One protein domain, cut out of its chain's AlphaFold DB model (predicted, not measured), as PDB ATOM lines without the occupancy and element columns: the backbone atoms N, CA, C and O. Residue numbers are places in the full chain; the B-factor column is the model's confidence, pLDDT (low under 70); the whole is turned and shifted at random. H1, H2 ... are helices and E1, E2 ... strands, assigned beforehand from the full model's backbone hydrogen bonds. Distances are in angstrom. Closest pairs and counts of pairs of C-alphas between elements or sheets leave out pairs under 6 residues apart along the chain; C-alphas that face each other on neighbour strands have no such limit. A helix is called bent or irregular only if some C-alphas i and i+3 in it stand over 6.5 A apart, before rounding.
ATOM      1  N   SER A 197     163.917 235.298 117.083       75.38
ATOM      2  CA  SER A 197     163.844 234.427 115.900       75.38
ATOM      3  C   SER A 197     165.134 233.640 115.672       75.38
ATOM      4  O   SER A 197     165.073 232.480 115.280       75.38
ATOM      5  N   LYS A 198     166.295 234.221 115.995       79.62
ATOM      6  CA  LYS A 198     167.604 233.582 115.796       79.62
ATOM      7  C   LYS A 198     167.905 232.421 116.743       79.62
ATOM      8  O   LYS A 198     168.727 231.571 116.411       79.62
ATOM      9  N   ILE A 199     167.280 232.389 117.918       86.94
ATOM     10  CA  ILE A 199     167.532 231.357 118.939       86.94
ATOM     11  C   ILE A 199     166.317 230.475 119.236       86.94
ATOM     12  O   ILE A 199     166.456 229.523 119.999       86.94
ATOM     13  N   LYS A 200     165.144 230.741 118.639       86.44
ATOM     14  CA  LYS A 200     163.911 229.970 118.901       86.44
ATOM     15  C   LYS A 200     164.066 228.503 118.517       86.44
ATOM     16  O   LYS A 200     163.699 227.635 119.301       86.44
ATOM     17  N   ASP A 201     164.672 228.228 117.365       87.56
ATOM     18  CA  ASP A 201     164.909 226.853 116.916       87.56
ATOM     19  C   ASP A 201     165.874 226.118 117.848       87.56
ATOM     20  O   ASP A 201     165.612 224.984 118.237       87.56
ATOM     21  N   ILE A 202     166.943 226.793 118.290       89.31
ATOM     22  CA  ILE A 202     167.888 226.226 119.258       89.31
ATOM     23  C   ILE A 202     167.174 225.945 120.583       89.31
ATOM     24  O   ILE A 202     167.330 224.864 121.133       89.31
ATOM     25  N   TYR A 203     166.351 226.871 121.078       89.62
ATOM     26  CA  TYR A 203     165.565 226.659 122.295       89.62
ATOM     27  C   TYR A 203     164.621 225.459 122.183       89.62
ATOM     28  O   TYR A 203     164.571 224.635 123.093       89.62
ATOM     29  N   ASN A 204     163.907 225.320 121.066       89.69
ATOM     30  CA  ASN A 204     163.024 224.177 120.841       89.69
ATOM     31  C   ASN A 204     163.804 222.851 120.855       89.69
ATOM     32  O   ASN A 204     163.344 221.879 121.452       89.69
ATOM     33  N   GLU A 205     164.996 222.813 120.256       89.88
ATOM     34  CA  GLU A 205     165.882 221.645 120.332       89.88
ATOM     35  C   GLU A 205     166.417 221.408 121.753       89.88
ATOM     36  O   GLU A 205     166.481 220.262 122.193       89.88
ATOM     37  N   LEU A 206     166.713 222.457 122.527       89.62
ATOM     38  CA  LEU A 206     167.104 222.323 123.936       89.62
ATOM     39  C   LEU A 206     165.999 221.717 124.797       89.62
ATOM     40  O   LEU A 206     166.281 220.878 125.651       89.62
ATOM     41  N   VAL A 207     164.745 222.114 124.572       88.56
ATOM     42  CA  VAL A 207     163.590 221.510 125.248       88.56
ATOM     43  C   VAL A 207     163.491 220.023 124.899       88.56
ATOM     44  O   VAL A 207     163.345 219.206 125.802       88.56
ATOM     45  N   LYS A 208     163.678 219.643 123.628       88.88
ATOM     46  CA  LYS A 208     163.712 218.224 123.231       88.88
ATOM     47  C   LYS A 208     164.871 217.462 123.883       88.88
ATOM     48  O   LYS A 208     164.671 216.339 124.330       88.88
ATOM     49  N   LEU A 209     166.072 218.045 123.940       85.56
ATOM     50  CA  LEU A 209     167.240 217.432 124.591       85.56
ATOM     51  C   LEU A 209     166.997 217.191 126.082       85.56
ATOM     52  O   LEU A 209     167.306 216.115 126.591       85.56
ATOM     53  N   LYS A 210     166.407 218.174 126.770       84.12
ATOM     54  CA  LYS A 210     166.008 218.053 128.177       84.12
ATOM     55  C   LYS A 210     165.116 216.827 128.400       84.12
ATOM     56  O   LYS A 210     165.316 216.122 129.385       84.12
ATOM     57  N   ASP A 211     164.177 216.568 127.496       80.50
ATOM     58  CA  ASP A 211     163.193 215.493 127.651       80.50
ATOM     59  C   ASP A 211     163.743 214.100 127.269       80.50
ATOM     60  O   ASP A 211     163.204 213.090 127.715       80.50
ATOM     61  N   LYS A 212     164.836 214.020 126.492       79.62
ATOM     62  CA  LYS A 212     165.495 212.746 126.132       79.62
ATOM     63  C   LYS A 212     166.260 212.098 127.290       79.62
ATOM     64  O   LYS A 212     166.380 210.882 127.318       79.62
ATOM     65  N   ASN A 213     166.766 212.901 128.230       68.62
ATOM     66  CA  ASN A 213     167.520 212.448 129.407       68.62
ATOM     67  C   ASN A 213     168.769 211.582 129.102       68.62
ATOM     68  O   ASN A 213     169.092 210.657 129.843       68.62
ATOM     69  N   ASN A 214     169.496 211.892 128.024       81.50
ATOM     70  CA  ASN A 214     170.672 211.125 127.576       81.50
ATOM     71  C   ASN A 214     172.006 211.590 128.186       81.50
ATOM     72  O   ASN A 214     173.077 211.117 127.809       81.50
ATOM     73  N   PHE A 215     171.968 212.543 129.113       87.88
ATOM     74  CA  PHE A 215     173.171 213.041 129.762       87.88
ATOM     75  C   PHE A 215     173.605 212.096 130.883       87.88
ATOM     76  O   PHE A 215     172.773 211.512 131.574       87.88
ATOM     77  N   THR A 216     174.914 211.974 131.097       90.50
ATOM     78  CA  THR A 216     175.463 211.148 132.182       90.50
ATOM     79  C   THR A 216     176.392 211.964 133.064       90.50
ATOM     80  O   THR A 216     177.050 212.899 132.599       90.50
ATOM     81  N   ALA A 217     176.421 211.609 134.346       94.62
ATOM     82  CA  ALA A 217     177.294 212.216 135.332       94.62
ATOM     83  C   ALA A 217     177.936 211.137 136.210       94.62
ATOM     84  O   ALA A 217     177.288 210.156 136.581       94.62
ATOM     85  N   SER A 218     179.204 211.331 136.556       94.44
ATOM     86  CA  SER A 218     179.934 210.500 137.512       94.44
ATOM     87  C   SER A 218     180.593 211.366 138.572       94.44
ATOM     88  O   SER A 218     180.926 212.527 138.342       94.44
ATOM     89  N   VAL A 219     180.780 210.789 139.751       96.19
ATOM     90  CA  VAL A 219     181.419 211.461 140.878       96.19
ATOM     91  C   VAL A 219     182.937 211.313 140.785       96.19
ATOM     92  O   VAL A 219     183.444 210.231 140.498       96.19
ATOM     93  N   LYS A 220     183.658 212.405 141.038       94.94
ATOM     94  CA  LYS A 220     185.115 212.447 141.203       94.94
ATOM     95  C   LYS A 220     185.498 212.233 142.660       94.94
ATOM     96  O   LYS A 220     184.690 212.413 143.569       94.94
ATOM     97  N   THR A 221     186.770 211.934 142.899       91.75
ATOM     98  CA  THR A 221     187.334 211.981 144.251       91.75
ATOM     99  C   THR A 221     187.170 213.382 144.841       91.75
ATOM    100  O   THR A 221     187.705 214.356 144.312       91.75
ATOM    101  N   VAL A 222     186.436 213.478 145.950       94.25
ATOM    102  CA  VAL A 222     186.206 214.744 146.650       94.25
ATOM    103  C   VAL A 222     187.433 215.080 147.493       94.25
ATOM    104  O   VAL A 222     187.832 214.298 148.359       94.25
ATOM    105  N   THR A 223     188.034 216.241 147.248       95.06
ATOM    106  CA  THR A 223     189.204 216.713 147.999       95.06
ATOM    107  C   THR A 223     188.822 217.135 149.420       95.06
ATOM    108  O   THR A 223     187.690 217.546 149.679       95.06
ATOM    109  N   GLU A 224     189.779 217.104 150.349       95.56
ATOM    110  CA  GLU A 224     189.559 217.559 151.733       95.56
ATOM    111  C   GLU A 224     189.174 219.042 151.827       95.56
ATOM    112  O   GLU A 224     188.418 219.438 152.710       95.56
ATOM    113  N   GLU A 225     189.656 219.880 150.904       95.56
ATOM    114  CA  GLU A 225     189.245 221.284 150.818       95.56
ATOM    115  C   GLU A 225     187.753 221.406 150.487       95.56
ATOM    116  O   GLU A 225     187.025 222.144 151.153       95.56
ATOM    117  N   THR A 226     187.273 220.628 149.516       95.50
ATOM    118  CA  THR A 226     185.856 220.608 149.153       95.50
ATOM    119  C   THR A 226     184.989 220.041 150.274       95.50
ATOM    120  O   THR A 226     183.930 220.601 150.548       95.50
ATOM    121  N   LYS A 227     185.438 218.993 150.980       96.12
ATOM    122  CA  LYS A 227     184.719 218.460 152.151       96.12
ATOM    123  C   LYS A 227     184.544 219.522 153.238       96.12
ATOM    124  O   LYS A 227     183.425 219.743 153.685       96.12
ATOM    125  N   LYS A 228     185.604 220.270 153.570       96.38
ATOM    126  CA  LYS A 228     185.527 221.390 154.531       96.38
ATOM    127  C   LYS A 228     184.521 222.458 154.109       96.38
ATOM    128  O   LYS A 228     183.801 222.984 154.953       96.38
ATOM    129  N   LEU A 229     184.457 222.778 152.815       96.19
ATOM    130  CA  LEU A 229     183.472 223.728 152.298       96.19
ATOM    131  C   LEU A 229     182.040 223.193 152.421       96.19
ATOM    132  O   LEU A 229     181.149 223.958 152.782       96.19
ATOM    133  N   VAL A 230     181.819 221.901 152.164       96.12
ATOM    134  CA  VAL A 230     180.514 221.250 152.367       96.12
ATOM    135  C   VAL A 230     180.131 221.239 153.850       96.12
ATOM    136  O   VAL A 230     178.988 221.546 154.170       96.12
ATOM    137  N   ASP A 231     181.066 220.983 154.762       93.50
ATOM    138  CA  ASP A 231     180.801 221.000 156.208       93.50
ATOM    139  C   ASP A 231     180.497 222.405 156.754       93.50
ATOM    140  O   ASP A 231     179.751 222.568 157.733       93.50
ATOM    141  N   GLU A 232     181.112 223.430 156.156       93.31
ATOM    142  CA  GLU A 232     180.928 224.831 156.535       93.31
ATOM    143  C   GLU A 232     179.637 225.426 155.956       93.31
ATOM    144  O   GLU A 232     178.906 226.106 156.679       93.31
ATOM    145  N   TRP A 233     179.358 225.181 154.673       94.19
ATOM    146  CA  TRP A 233     178.305 225.874 153.923       94.19
ATOM    147  C   TRP A 233     177.166 224.974 153.443       94.19
ATOM    148  O   TRP A 233     176.073 225.468 153.185       94.19
ATOM    149  N   GLY A 234     177.400 223.670 153.327       95.19
ATOM    150  CA  GLY A 234     176.525 222.736 152.622       95.19
ATOM    151  C   GLY A 234     176.826 222.675 151.121       95.19
ATOM    152  O   GLY A 234     177.304 223.633 150.511       95.19
ATOM    153  N   ILE A 235     176.521 221.533 150.496       96.12
ATOM    154  CA  ILE A 235     176.809 221.296 149.069       96.12
ATOM    155  C   ILE A 235     176.068 222.272 148.137       96.12
ATOM    156  O   ILE A 235     176.594 222.656 147.095       96.12
ATOM    157  N   HIS A 236     174.879 222.729 148.538       95.50
ATOM    158  CA  HIS A 236     174.041 223.650 147.762       95.50
ATOM    159  C   HIS A 236     174.586 225.086 147.687       95.50
ATOM    160  O   HIS A 236     174.145 225.857 146.830       95.50
ATOM    161  N   GLU A 237     175.527 225.435 148.569       96.31
ATOM    162  CA  GLU A 237     176.142 226.764 148.705       96.31
ATOM    163  C   GLU A 237     177.536 226.852 148.058       96.31
ATOM    164  O   GLU A 237     178.187 227.905 148.083       96.31
ATOM    165  N   LEU A 238     177.988 225.763 147.436       97.75
ATOM    166  CA  LEU A 238     179.168 225.760 146.580       97.75
ATOM    167  C   LEU A 238     178.881 226.480 145.258       97.75
ATOM    168  O   LEU A 238     177.771 226.425 144.725       97.75
ATOM    169  N   ASN A 239     179.895 227.152 144.716       97.25
ATOM    170  CA  ASN A 239     179.793 227.785 143.400       97.25
ATOM    171  C   ASN A 239     179.904 226.758 142.262       97.25
ATOM    172  O   ASN A 239     180.310 225.609 142.464       97.25
ATOM    173  N   SER A 240     179.580 227.184 141.042       96.88
ATOM    174  CA  SER A 240     179.552 226.288 139.879       96.88
ATOM    175  C   SER A 240     180.896 225.607 139.582       96.88
ATOM    176  O   SER A 240     180.933 224.444 139.169       96.88
ATOM    177  N   THR A 241     182.015 226.292 139.839       95.75
ATOM    178  CA  THR A 241     183.369 225.755 139.624       95.75
ATOM    179  C   THR A 241     183.706 224.670 140.646       95.75
ATOM    180  O   THR A 241     184.223 223.615 140.285       95.75
ATOM    181  N   GLN A 242     183.363 224.889 141.916       97.00
ATOM    182  CA  GLN A 242     183.538 223.911 142.990       97.00
ATOM    183  C   GLN A 242     182.679 222.672 142.752       97.00
ATOM    184  O   GLN A 242     183.187 221.558 142.849       97.00
ATOM    185  N   LEU A 243     181.416 222.839 142.346       97.12
ATOM    186  CA  LEU A 243     180.575 221.707 141.953       97.12
ATOM    187  C   LEU A 243     181.178 220.947 140.759       97.12
ATOM    188  O   LEU A 243     181.263 219.724 140.785       97.12
ATOM    189  N   SER A 244     181.700 221.654 139.754       95.69
ATOM    190  CA  SER A 244     182.377 221.041 138.595       95.69
ATOM    191  C   SER A 244     183.676 220.304 138.940       95.69
ATOM    192  O   SER A 244     184.115 219.439 138.182       95.69
ATOM    193  N   SER A 245     184.275 220.581 140.102       95.88
ATOM    194  CA  SER A 245     185.404 219.797 140.617       95.88
ATOM    195  C   SER A 245     184.984 218.455 141.232       95.88
ATOM    196  O   SER A 245     185.807 217.549 141.321       95.88
ATOM    197  N   ILE A 246     183.709 218.306 141.617       96.94
ATOM    198  CA  ILE A 246     183.155 217.098 142.253       96.94
ATOM    199  C   ILE A 246     182.566 216.125 141.225       96.94
ATOM    200  O   ILE A 246     182.512 214.924 141.473       96.94
ATOM    201  N   PHE A 247     182.134 216.618 140.066       97.00
ATOM    202  CA  PHE A 247     181.437 215.811 139.066       97.00
ATOM    203  C   PHE A 247     182.142 215.851 137.707       97.00
ATOM    204  O   PHE A 247     182.693 216.876 137.300       97.00
ATOM    205  N   ASP A 248     182.102 214.733 136.991       94.31
ATOM    206  CA  ASP A 248     182.291 214.677 135.541       94.31
ATOM    207  C   ASP A 248     180.935 214.568 134.864       94.31
ATOM    208  O   ASP A 248     180.072 213.815 135.312       94.31
ATOM    209  N   ILE A 249     180.760 215.307 133.772       94.12
ATOM    210  CA  ILE A 249     179.531 215.312 132.981       94.12
ATOM    211  C   ILE A 249     179.859 215.068 131.515       94.12
ATOM    212  O   ILE A 249     180.858 215.573 131.003       94.12
ATOM    213  N   LYS A 250     179.007 214.304 130.831       91.31
ATOM    214  CA  LYS A 250     179.085 214.112 129.379       91.31
ATOM    215  C   LYS A 250     177.894 214.784 128.710       91.31
ATOM    216  O   LYS A 250     176.748 214.435 128.998       91.31
ATOM    217  N   THR A 251     178.174 215.741 127.824       89.56
ATOM    218  CA  THR A 251     177.177 216.609 127.173       89.56
ATOM    219  C   THR A 251     177.223 216.582 125.646       89.56
ATOM    220  O   THR A 251     176.788 217.534 125.005       89.56
ATOM    221  N   GLU A 252     177.680 215.476 125.056       87.62
ATOM    222  CA  GLU A 252     177.924 215.347 123.610       87.62
ATOM    223  C   GLU A 252     176.730 215.764 122.734       87.62
ATOM    224  O   GLU A 252     176.918 216.399 121.702       87.62
ATOM    225  N   GLU A 253     175.489 215.461 123.133       85.25
ATOM    226  CA  GLU A 253     174.302 215.870 122.368       85.25
ATOM    227  C   GLU A 253     174.108 217.392 122.332       85.25
ATOM    228  O   GLU A 253     173.731 217.946 121.297       85.25
ATOM    229  N   PHE A 254     174.382 218.075 123.447       89.50
ATOM    230  CA  PHE A 254     174.353 219.533 123.498       89.50
ATOM    231  C   PHE A 254     175.500 220.102 122.666       89.50
ATOM    232  O   PHE A 254     175.259 220.954 121.818       89.50
ATOM    233  N   ASP A 255     176.712 219.570 122.814       87.44
ATOM    234  CA  ASP A 255     177.874 220.029 122.048       87.44
ATOM    235  C   ASP A 255     177.640 219.876 120.533       87.44
ATOM    236  O   ASP A 255     177.898 220.802 119.761       87.44
ATOM    237  N   ASN A 256     177.045 218.757 120.103       89.00
ATOM    238  CA  ASN A 256     176.678 218.500 118.709       89.00
ATOM    239  C   ASN A 256     175.585 219.444 118.188       89.00
ATOM    240  O   ASN A 256     175.685 219.901 117.050       89.00
ATOM    241  N   LEU A 257     174.575 219.783 119.001       87.31
ATOM    242  CA  LEU A 257     173.527 220.739 118.617       87.31
ATOM    243  C   LEU A 257     174.114 222.113 118.242       87.31
ATOM    244  O   LEU A 257     173.568 222.817 117.386       87.31
ATOM    245  N   ILE A 258     175.214 222.507 118.889       87.38
ATOM    246  CA  ILE A 258     175.729 223.881 118.840       87.38
ATOM    247  C   ILE A 258     177.009 223.982 118.002       87.38
ATOM    248  O   ILE A 258     177.387 225.083 117.600       87.38
ATOM    249  N   LYS A 259     177.642 222.847 117.675       84.62
ATOM    250  CA  LYS A 259     178.909 222.742 116.933       84.62
ATOM    251  C   LYS A 259     178.957 223.603 115.667       84.62
ATOM    252  O   LYS A 259     179.950 224.290 115.430       84.62
ATOM    253  N   ASP A 260     177.864 223.639 114.906       83.62
ATOM    254  CA  ASP A 260     177.786 224.375 113.635       83.62
ATOM    255  C   ASP A 260     177.170 225.781 113.772       83.62
ATOM    256  O   ASP A 260     177.093 226.551 112.810       83.62
ATOM    257  N   LYS A 261     176.746 226.174 114.979       86.62
ATOM    258  CA  LYS A 261     176.068 227.450 115.246       86.62
ATOM    259  C   LYS A 261     177.075 228.528 115.655       86.62
ATOM    260  O   LYS A 261     177.109 228.991 116.792       86.62
ATOM    261  N   LYS A 262     177.886 228.995 114.699       84.19
ATOM    262  CA  LYS A 262     178.952 229.993 114.952       84.19
ATOM    263  C   LYS A 262     178.463 231.330 115.533       84.19
ATOM    264  O   LYS A 262     179.265 232.023 116.162       84.19
ATOM    265  N   GLU A 263     177.192 231.692 115.342       87.44
ATOM    266  CA  GLU A 263     176.587 232.945 115.832       87.44
ATOM    267  C   GLU A 263     176.234 232.941 117.332       87.44
ATOM    268  O   GLU A 263     175.885 233.993 117.871       87.44
ATOM    269  N   VAL A 264     176.327 231.797 118.020       90.69
ATOM    270  CA  VAL A 264     175.963 231.689 119.441       90.69
ATOM    271  C   VAL A 264     177.147 231.309 120.329       90.69
ATOM    272  O   VAL A 264     178.106 230.667 119.903       90.69
ATOM    273  N   GLU A 265     177.081 231.747 121.579       92.56
ATOM    274  CA  GLU A 265     177.864 231.254 122.710       92.56
ATOM    275  C   GLU A 265     177.011 230.249 123.485       92.56
ATOM    276  O   GLU A 265     175.793 230.414 123.583       92.56
ATOM    277  N   HIS A 266     177.637 229.222 124.053       93.06
ATOM    278  CA  HIS A 266     176.952 228.235 124.881       93.06
ATOM    279  C   HIS A 266     177.717 227.967 126.173       93.06
ATOM    280  O   HIS A 266     178.934 228.145 126.236       93.06
ATOM    281  N   LYS A 267     176.986 227.553 127.208       94.88
ATOM    282  CA  LYS A 267     177.532 227.136 128.500       94.88
ATOM    283  C   LYS A 267     176.763 225.938 129.038       94.88
ATOM    284  O   LYS A 267     175.533 225.916 129.004       94.88
ATOM    285  N   VAL A 268     177.508 224.990 129.592       94.75
ATOM    286  CA  VAL A 268     176.995 223.933 130.463       94.75
ATOM    287  C   VAL A 268     177.471 224.257 131.864       94.75
ATOM    288  O   VAL A 268     178.666 224.441 132.077       94.75
ATOM    289  N   THR A 269     176.551 224.384 132.815       96.38
ATOM    290  CA  THR A 269     176.910 224.744 134.191       96.38
ATOM    291  C   THR A 269     176.219 223.835 135.189       96.38
ATOM    292  O   THR A 269     175.003 223.662 135.123       96.38
ATOM    293  N   ILE A 270     176.971 223.275 136.135       96.88
ATOM    294  CA  ILE A 270     176.394 222.603 137.300       96.88
ATOM    295  C   ILE A 270     175.939 223.677 138.284       96.88
ATOM    296  O   ILE A 270     176.732 224.515 138.705       96.88
ATOM    297  N   THR A 271     174.659 223.655 138.640       95.50
ATOM    298  CA  THR A 271     174.031 224.722 139.441       95.50
ATOM    299  C   THR A 271     173.558 224.263 140.812       95.50
ATOM    300  O   THR A 271     173.353 225.094 141.704       95.50
ATOM    301  N   ASP A 272     173.345 222.956 140.972       95.94
ATOM    302  CA  ASP A 272     172.851 222.359 142.207       95.94
ATOM    303  C   ASP A 272     173.002 220.831 142.199       95.94
ATOM    304  O   ASP A 272     173.209 220.220 141.146       95.94
ATOM    305  N   VAL A 273     172.822 220.225 143.367       96.06
ATOM    306  CA  VAL A 273     172.752 218.775 143.587       96.06
ATOM    307  C   VAL A 273     171.474 218.491 144.373       96.06
ATOM    308  O   VAL A 273     171.123 219.271 145.241       96.06
ATOM    309  N   ASP A 274     170.763 217.400 144.109       94.88
ATOM    310  CA  ASP A 274     169.646 216.935 144.932       94.88
ATOM    311  C   ASP A 274     169.901 215.503 145.396       94.88
ATOM    312  O   ASP A 274     169.902 214.549 144.616       94.88
ATOM    313  N   LEU A 275     170.128 215.368 146.698       95.38
ATOM    314  CA  LEU A 275     170.293 214.092 147.383       95.38
ATOM    315  C   LEU A 275     169.029 213.696 148.162       95.38
ATOM    316  O   LEU A 275     168.958 212.593 148.692       95.38
ATOM    317  N   SER A 276     168.023 214.564 148.218       93.06
ATOM    318  CA  SER A 276     166.845 214.426 149.078       93.06
ATOM    319  C   SER A 276     165.615 213.846 148.372       93.06
ATOM    320  O   SER A 276     164.632 213.513 149.040       93.06
ATOM    321  N   ASP A 277     165.641 213.740 147.037       91.19
ATOM    322  CA  ASP A 277     164.499 213.258 146.259       91.19
ATOM    323  C   ASP A 277     164.080 211.834 146.697       91.19
ATOM    324  O   ASP A 277     164.915 210.922 146.743       91.19
ATOM    325  N   PRO A 278     162.790 211.615 147.025       88.25
ATOM    326  CA  PRO A 278     162.302 210.355 147.587       88.25
ATOM    327  C   PRO A 278     162.294 209.180 146.595       88.25
ATOM    328  O   PRO A 278     162.055 208.041 147.007       88.25
ATOM    329  N   SER A 279     162.507 209.435 145.300       89.00
ATOM    330  CA  SER A 279     162.635 208.399 144.269       89.00
ATOM    331  C   SER A 279     164.043 207.801 144.180       89.00
ATOM    332  O   SER A 279     164.209 206.735 143.589       89.00
ATOM    333  N   LEU A 280     165.048 208.452 144.777       92.06
ATOM    334  CA  LEU A 280     166.445 208.033 144.712       92.06
ATOM    335  C   LEU A 280     166.761 206.915 145.707       92.06
ATOM    336  O   LEU A 280     166.359 206.967 146.873       92.06
ATOM    337  N   ALA A 281     167.575 205.948 145.282       91.38
ATOM    338  CA  ALA A 281     168.192 204.999 146.198       91.38
ATOM    339  C   ALA A 281     169.271 205.674 147.073       91.38
ATOM    340  O   ALA A 281     169.633 206.843 146.893       91.38
ATOM    341  N   ILE A 282     169.791 204.932 148.055       90.06
ATOM    342  CA  ILE A 282     170.766 205.448 149.032       90.06
ATOM    343  C   ILE A 282     172.104 205.860 148.401       90.06
ATOM    344  O   ILE A 282     172.823 206.660 148.978       90.06
ATOM    345  N   ASN A 283     172.432 205.353 147.216       94.00
ATOM    346  CA  ASN A 283     173.682 205.638 146.508       94.00
ATOM    347  C   ASN A 283     173.498 206.483 145.249       94.00
ATOM    348  O   ASN A 283     174.350 206.470 144.363       94.00
ATOM    349  N   GLU A 284     172.361 207.168 145.160       95.38
ATOM    350  CA  GLU A 284     171.960 207.931 143.988       95.38
ATOM    351  C   GLU A 284     171.698 209.394 144.353       95.38
ATOM    352  O   GLU A 284     171.186 209.722 145.434       95.38
ATOM    353  N   GLY A 285     172.016 210.273 143.410       95.75
ATOM    354  CA  GLY A 285     171.750 211.705 143.454       95.75
ATOM    355  C   GLY A 285     171.264 212.225 142.104       95.75
ATOM    356  O   GLY A 285     171.410 211.555 141.080       95.75
ATOM    357  N   LEU A 286     170.702 213.433 142.098       95.06
ATOM    358  CA  LEU A 286     170.438 214.193 140.879       95.06
ATOM    359  C   LEU A 286     171.355 215.414 140.822       95.06
ATOM    360  O   LEU A 286     171.513 216.136 141.798       95.06
ATOM    361  N   LEU A 287     171.943 215.668 139.665       95.69
ATOM    362  CA  LEU A 287     172.760 216.834 139.376       95.69
ATOM    363  C   LEU A 287     171.954 217.801 138.512       95.69
ATOM    364  O   LEU A 287     171.425 217.406 137.473       95.69
ATOM    365  N   LYS A 288     171.866 219.069 138.913       94.81
ATOM    366  CA  LYS A 288     171.160 220.094 138.143       94.81
ATOM    367  C   LYS A 288     172.111 220.787 137.179       94.81
ATOM    368  O   LYS A 288     172.904 221.642 137.586       94.81
ATOM    369  N   LEU A 289     171.977 220.485 135.892       94.62
ATOM    370  CA  LEU A 289     172.666 221.202 134.825       94.62
ATOM    371  C   LEU A 289     171.812 222.327 134.258       94.62
ATOM    372  O   LEU A 289     170.626 222.152 133.980       94.62
ATOM    373  N   ARG A 290     172.454 223.463 134.006       94.75
ATOM    374  CA  ARG A 290     171.944 224.527 133.150       94.75
ATOM    375  C   ARG A 290     172.609 224.431 131.784       94.75
ATOM    376  O   ARG A 290     173.830 224.541 131.690       94.75
ATOM    377  N   LEU A 291     171.794 224.277 130.745       94.69
ATOM    378  CA  LEU A 291     172.210 224.388 129.350       94.69
ATOM    379  C   LEU A 291     171.798 225.771 128.846       94.69
ATOM    380  O   LEU A 291     170.606 226.031 128.674       94.69
ATOM    381  N   GLY A 292     172.766 226.670 128.681       95.25
ATOM    382  CA  GLY A 292     172.545 228.062 128.292       95.25
ATOM    383  C   GLY A 292     173.095 228.370 126.903       95.25
ATOM    384  O   GLY A 292     174.189 227.930 126.554       95.25
ATOM    385  N   VAL A 293     172.360 229.170 126.130       94.50
ATOM    386  CA  VAL A 293     172.764 229.685 124.816       94.50
ATOM    387  C   VAL A 293     172.496 231.185 124.743       94.50
ATOM    388  O   VAL A 293     171.432 231.656 125.144       94.50
ATOM    389  N   LYS A 294     173.447 231.940 124.193       93.56
ATOM    390  CA  LYS A 294     173.373 233.393 124.005       93.56
ATOM    391  C   LYS A 294     173.804 233.770 122.592       93.56
ATOM    392  O   LYS A 294     174.746 233.197 122.056       93.56
ATOM    393  N   ILE A 295     173.147 234.750 121.978       91.12
ATOM    394  CA  ILE A 295     173.607 235.299 120.692       91.12
ATOM    395  C   ILE A 295     174.872 236.131 120.925       91.12
ATOM    396  O   ILE A 295     174.863 237.055 121.742       91.12
ATOM    397  N   LYS A 296     175.939 235.863 120.163       88.88
ATOM    398  CA  LYS A 296     177.195 236.624 120.250       88.88
ATOM    399  C   LYS A 296     176.951 238.121 120.084       88.88
ATOM    400  O   LYS A 296     176.275 238.562 119.154       88.88
ATOM    401  N   GLY A 297     177.504 238.913 121.002       84.56
ATOM    402  CA  GLY A 297     177.394 240.377 120.986       84.56
ATOM    403  C   GLY A 297     175.994 240.943 121.270       84.56
ATOM    404  O   GLY A 297     175.819 242.159 121.191       84.56
ATOM    405  N   LYS A 298     174.997 240.112 121.611       84.56
ATOM    406  CA  LYS A 298     173.654 240.557 122.019       84.56
ATOM    407  C   LYS A 298     173.319 240.058 123.423       84.56
ATOM    408  O   LYS A 298     173.881 239.090 123.908       84.56
ATOM    409  N   GLU A 299     172.346 240.699 124.058       82.81
ATOM    410  CA  GLU A 299     171.829 240.314 125.383       82.81
ATOM    411  C   GLU A 299     170.762 239.207 125.320       82.81
ATOM    412  O   GLU A 299     170.172 238.857 126.334       82.81
ATOM    413  N   THR A 300     170.480 238.686 124.124       89.44
ATOM    414  CA  THR A 300     169.460 237.660 123.896       89.44
ATOM    415  C   THR A 300     169.989 236.280 124.269       89.44
ATOM    416  O   THR A 300     170.925 235.787 123.639       89.44
ATOM    417  N   GLU A 301     169.366 235.661 125.267       92.75
ATOM    418  CA  GLU A 301     169.745 234.367 125.824       92.75
ATOM    419  C   GLU A 301     168.537 233.476 126.146       92.75
ATOM    420  O   GLU A 301     167.409 233.930 126.377       92.75
ATOM    421  N   THR A 302     168.788 232.173 126.161       93.56
ATOM    422  CA  THR A 302     167.819 231.139 126.510       93.56
ATOM    423  C   THR A 302     168.523 229.954 127.153       93.56
ATOM    424  O   THR A 302     169.715 229.733 126.937       93.56
ATOM    425  N   GLY A 303     167.792 229.176 127.940       93.69
ATOM    426  CA  GLY A 303     168.331 227.958 128.508       93.69
ATOM    427  C   GLY A 303     167.300 227.112 129.228       93.69
ATOM    428  O   GLY A 303     166.199 227.561 129.561       93.69
ATOM    429  N   VAL A 304     167.697 225.873 129.486       92.38
ATOM    430  CA  VAL A 304     166.880 224.855 130.148       92.38
ATOM    431  C   VAL A 304     167.656 224.218 131.295       92.38
ATOM    432  O   VAL A 304     168.885 224.137 131.268       92.38
ATOM    433  N   ASN A 305     166.922 223.768 132.313       92.00
ATOM    434  CA  ASN A 305     167.480 222.938 133.374       92.00
ATOM    435  C   ASN A 305     167.279 221.465 133.016       92.00
ATOM    436  O   ASN A 305     166.172 221.081 132.631       92.00
ATOM    437  N   VAL A 306     168.322 220.664 133.208       91.50
ATOM    438  CA  VAL A 306     168.312 219.205 133.069       91.50
ATOM    439  C   VAL A 306     168.744 218.596 134.399       91.50
ATOM    440  O   VAL A 306     169.690 219.075 135.022       91.50
ATOM    441  N   TRP A 307     168.040 217.558 134.840       90.94
ATOM    442  CA  TRP A 307     168.402 216.792 136.028       90.94
ATOM    443  C   TRP A 307     169.027 215.475 135.595       90.94
ATOM    444  O   TRP A 307     168.380 214.690 134.912       90.94
ATOM    445  N   ILE A 308     170.278 215.244 135.986       92.88
ATOM    446  CA  ILE A 308     171.035 214.051 135.604       92.88
ATOM    447  C   ILE A 308     171.224 213.171 136.819       92.88
ATOM    448  O   ILE A 308     171.738 213.620 137.839       92.88
ATOM    449  N   LYS A 309     170.866 211.900 136.693       94.19
ATOM    450  CA  LYS A 309     171.123 210.924 137.743       94.19
ATOM    451  C   LYS A 309     172.603 210.549 137.785       94.19
ATOM    452  O   LYS A 309     173.198 210.266 136.748       94.19
ATOM    453  N   PHE A 310     173.178 210.511 138.981       95.88
ATOM    454  CA  PHE A 310     174.522 209.990 139.221       95.88
ATOM    455  C   PHE A 310     174.514 208.994 140.376       95.88
ATOM    456  O   PHE A 310     173.648 209.047 141.253       95.88
ATOM    457  N   ASN A 311     175.517 208.121 140.376       96.44
ATOM    458  CA  ASN A 311     175.743 207.135 141.424       96.44
ATOM    459  C   ASN A 311     177.062 207.426 142.142       96.44
ATOM    460  O   ASN A 311     178.006 207.932 141.533       96.44
ATOM    461  N   PHE A 312     177.135 207.057 143.416       95.69
ATOM    462  CA  PHE A 312     178.358 207.078 144.221       95.69
ATOM    463  C   PHE A 312     178.554 205.741 144.946       95.69
ATOM    464  O   PHE A 312     177.634 204.923 145.027       95.69
ATOM    465  N   ASP A 313     179.764 205.490 145.447       93.50
ATOM    466  CA  ASP A 313     180.060 204.279 146.216       93.50
ATOM    467  C   ASP A 313     179.392 204.352 147.600       93.50
ATOM    468  O   ASP A 313     179.608 205.295 148.356       93.50
ATOM    469  N   GLN A 314     178.601 203.336 147.956       86.00
ATOM    470  CA  GLN A 314     177.966 203.216 149.278       86.00
ATOM    471  C   GLN A 314     178.974 203.096 150.424       86.00
ATOM    472  O   GLN A 314     178.628 203.356 151.579       86.00
ATOM    473  N   LYS A 315     180.204 202.668 150.121       89.06
ATOM    474  CA  LYS A 315     181.297 202.572 151.092       89.06
ATOM    475  C   LYS A 315     181.987 203.911 151.336       89.06
ATOM    476  O   LYS A 315     182.710 204.025 152.323       89.06
ATOM    477  N   ASP A 316     181.763 204.910 150.482       92.44
ATOM    478  CA  ASP A 316     182.267 206.261 150.707       92.44
ATOM    479  C   ASP A 316     181.455 206.927 151.825       92.44
ATOM    480  O   ASP A 316     180.279 207.276 151.670       92.44
ATOM    481  N   THR A 317     182.095 207.083 152.984       90.38
ATOM    482  CA  THR A 317     181.459 207.634 154.183       90.38
ATOM    483  C   THR A 317     181.005 209.073 153.979       90.38
ATOM    484  O   THR A 317     179.940 209.429 154.479       90.38
ATOM    485  N   PHE A 318     181.738 209.875 153.198       93.69
ATOM    486  CA  PHE A 318     181.372 211.266 152.936       93.69
ATOM    487  C   PHE A 318     180.035 211.344 152.193       93.69
ATOM    488  O   PHE A 318     179.110 212.017 152.647       93.69
ATOM    489  N   TRP A 319     179.893 210.615 151.082       94.56
ATOM    490  CA  TRP A 319     178.649 210.641 150.310       94.56
ATOM    491  C   TRP A 319     177.481 210.010 151.052       94.56
ATOM    492  O   TRP A 319     176.359 210.511 150.968       94.56
ATOM    493  N   LYS A 320     177.738 208.937 151.803       91.69
ATOM    494  CA  LYS A 320     176.723 208.286 152.628       91.69
ATOM    495  C   LYS A 320     176.170 209.232 153.695       91.69
ATOM    496  O   LYS A 320     174.953 209.381 153.807       91.69
ATOM    497  N   GLU A 321     177.042 209.883 154.460       92.56
ATOM    498  CA  GLU A 321     176.635 210.833 155.499       92.56
ATOM    499  C   GLU A 321     175.942 212.053 154.896       92.56
ATOM    500  O   GLU A 321     174.877 212.444 155.376       92.56
ATOM    501  N   LEU A 322     176.470 212.592 153.794       95.19
ATOM    502  CA  LEU A 322     175.857 213.713 153.090       95.19
ATOM    503  C   LEU A 322     174.456 213.356 152.569       95.19
ATOM    504  O   LEU A 322     173.509 214.105 152.793       95.19
TER     505      LEU A 322
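This is residues 197 to 322 of the 727 residues of an uncharacterized protein of Mycoplasma mycoides subsp. mycoides (UniProt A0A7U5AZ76). A long, strongly twisted slab of three antiparallel strands, E3 to E5, has the long helix H1 along one face at one end of it and the short strand pair E1 and E2 over the same face further on, so that the two sheets are only partly face to face. H4 packs beside H1, H3 packs on the slab at E3, and H2 and H5 sit beyond the end of the slab that is far from H1. The 126 printed residues hold five named helices and five named strands in the order H1 E1 H2 H3 E2 H4 E3 E4 E5 H5, a mixed class. The outline is elongated, 49 by 27 by 21 A, and only just compact, close to loose, with a radius of gyration of the C-alphas of 16.2 A.

H1, residues 197 to 212, is on the sheet of E3, residues 264 to 274, E4, residues 284 to 295, and E5, residues 301 to 311, in two layers, a helix on one face of a sheet. It lies over E4 and E5 at a height of 8.8 A and runs along the strands, at 13 degrees to E5 on the local plane; the closest C-alphas of H1 and E5 are those of Lys 210 and Val 306, 5.5 A apart. E1, residues 216 to 219, and E2, residues 247 to 250, are antiparallel neighbours, with N 218 and O 248 2.9 A apart. Their sheet and the larger one form a sandwich, two sheets face to face, and the parts of them that face each other are 8.5 A apart centre to centre. H2, residues 224 to 233, is close to but not clearly touching H3, residues 240 to 246, which lies over E3. H4, residues 252 to 258, only grazes the sheet and touches H1, with Leu 209 and Phe 254 the closest C-alphas at 7.5 A. E3, E4 and E5 form a meander, each strand the antiparallel neighbour of the one before, with N 269 and O 290 2.9 A apart and N 289 and O 306 2.8 A apart. H5, residues 317 to 322, is not on that sheet, but only just, with 4 pairs of C-alphas within 10 A. Every O i to N i+4 pair is within hydrogen-bond range in H2, H4 and H5; in H1 it is 10 of 12 and in H3 2 of 3.

H1 begins at C-alpha 197, (163.844, 234.427, 115.900), and is 24.0 A long; it is irregular, C-alphas 198 and 201 being 7.3 A apart. H2 is 14.2 A long. E3, E4 and E5 are 30.1, 36.0 and 32.0 A long, and E4 begins at (171.960, 207.931, 143.988). H5 ends at C-alpha 322, (175.857, 213.713, 153.090).

The C-alphas of Ser 197 and Lys 315, the two farthest apart, are 50.6 A apart. The printed part has no cut and no long link. Its mean pLDDT is 91.6, and residue 213 alone is under 70.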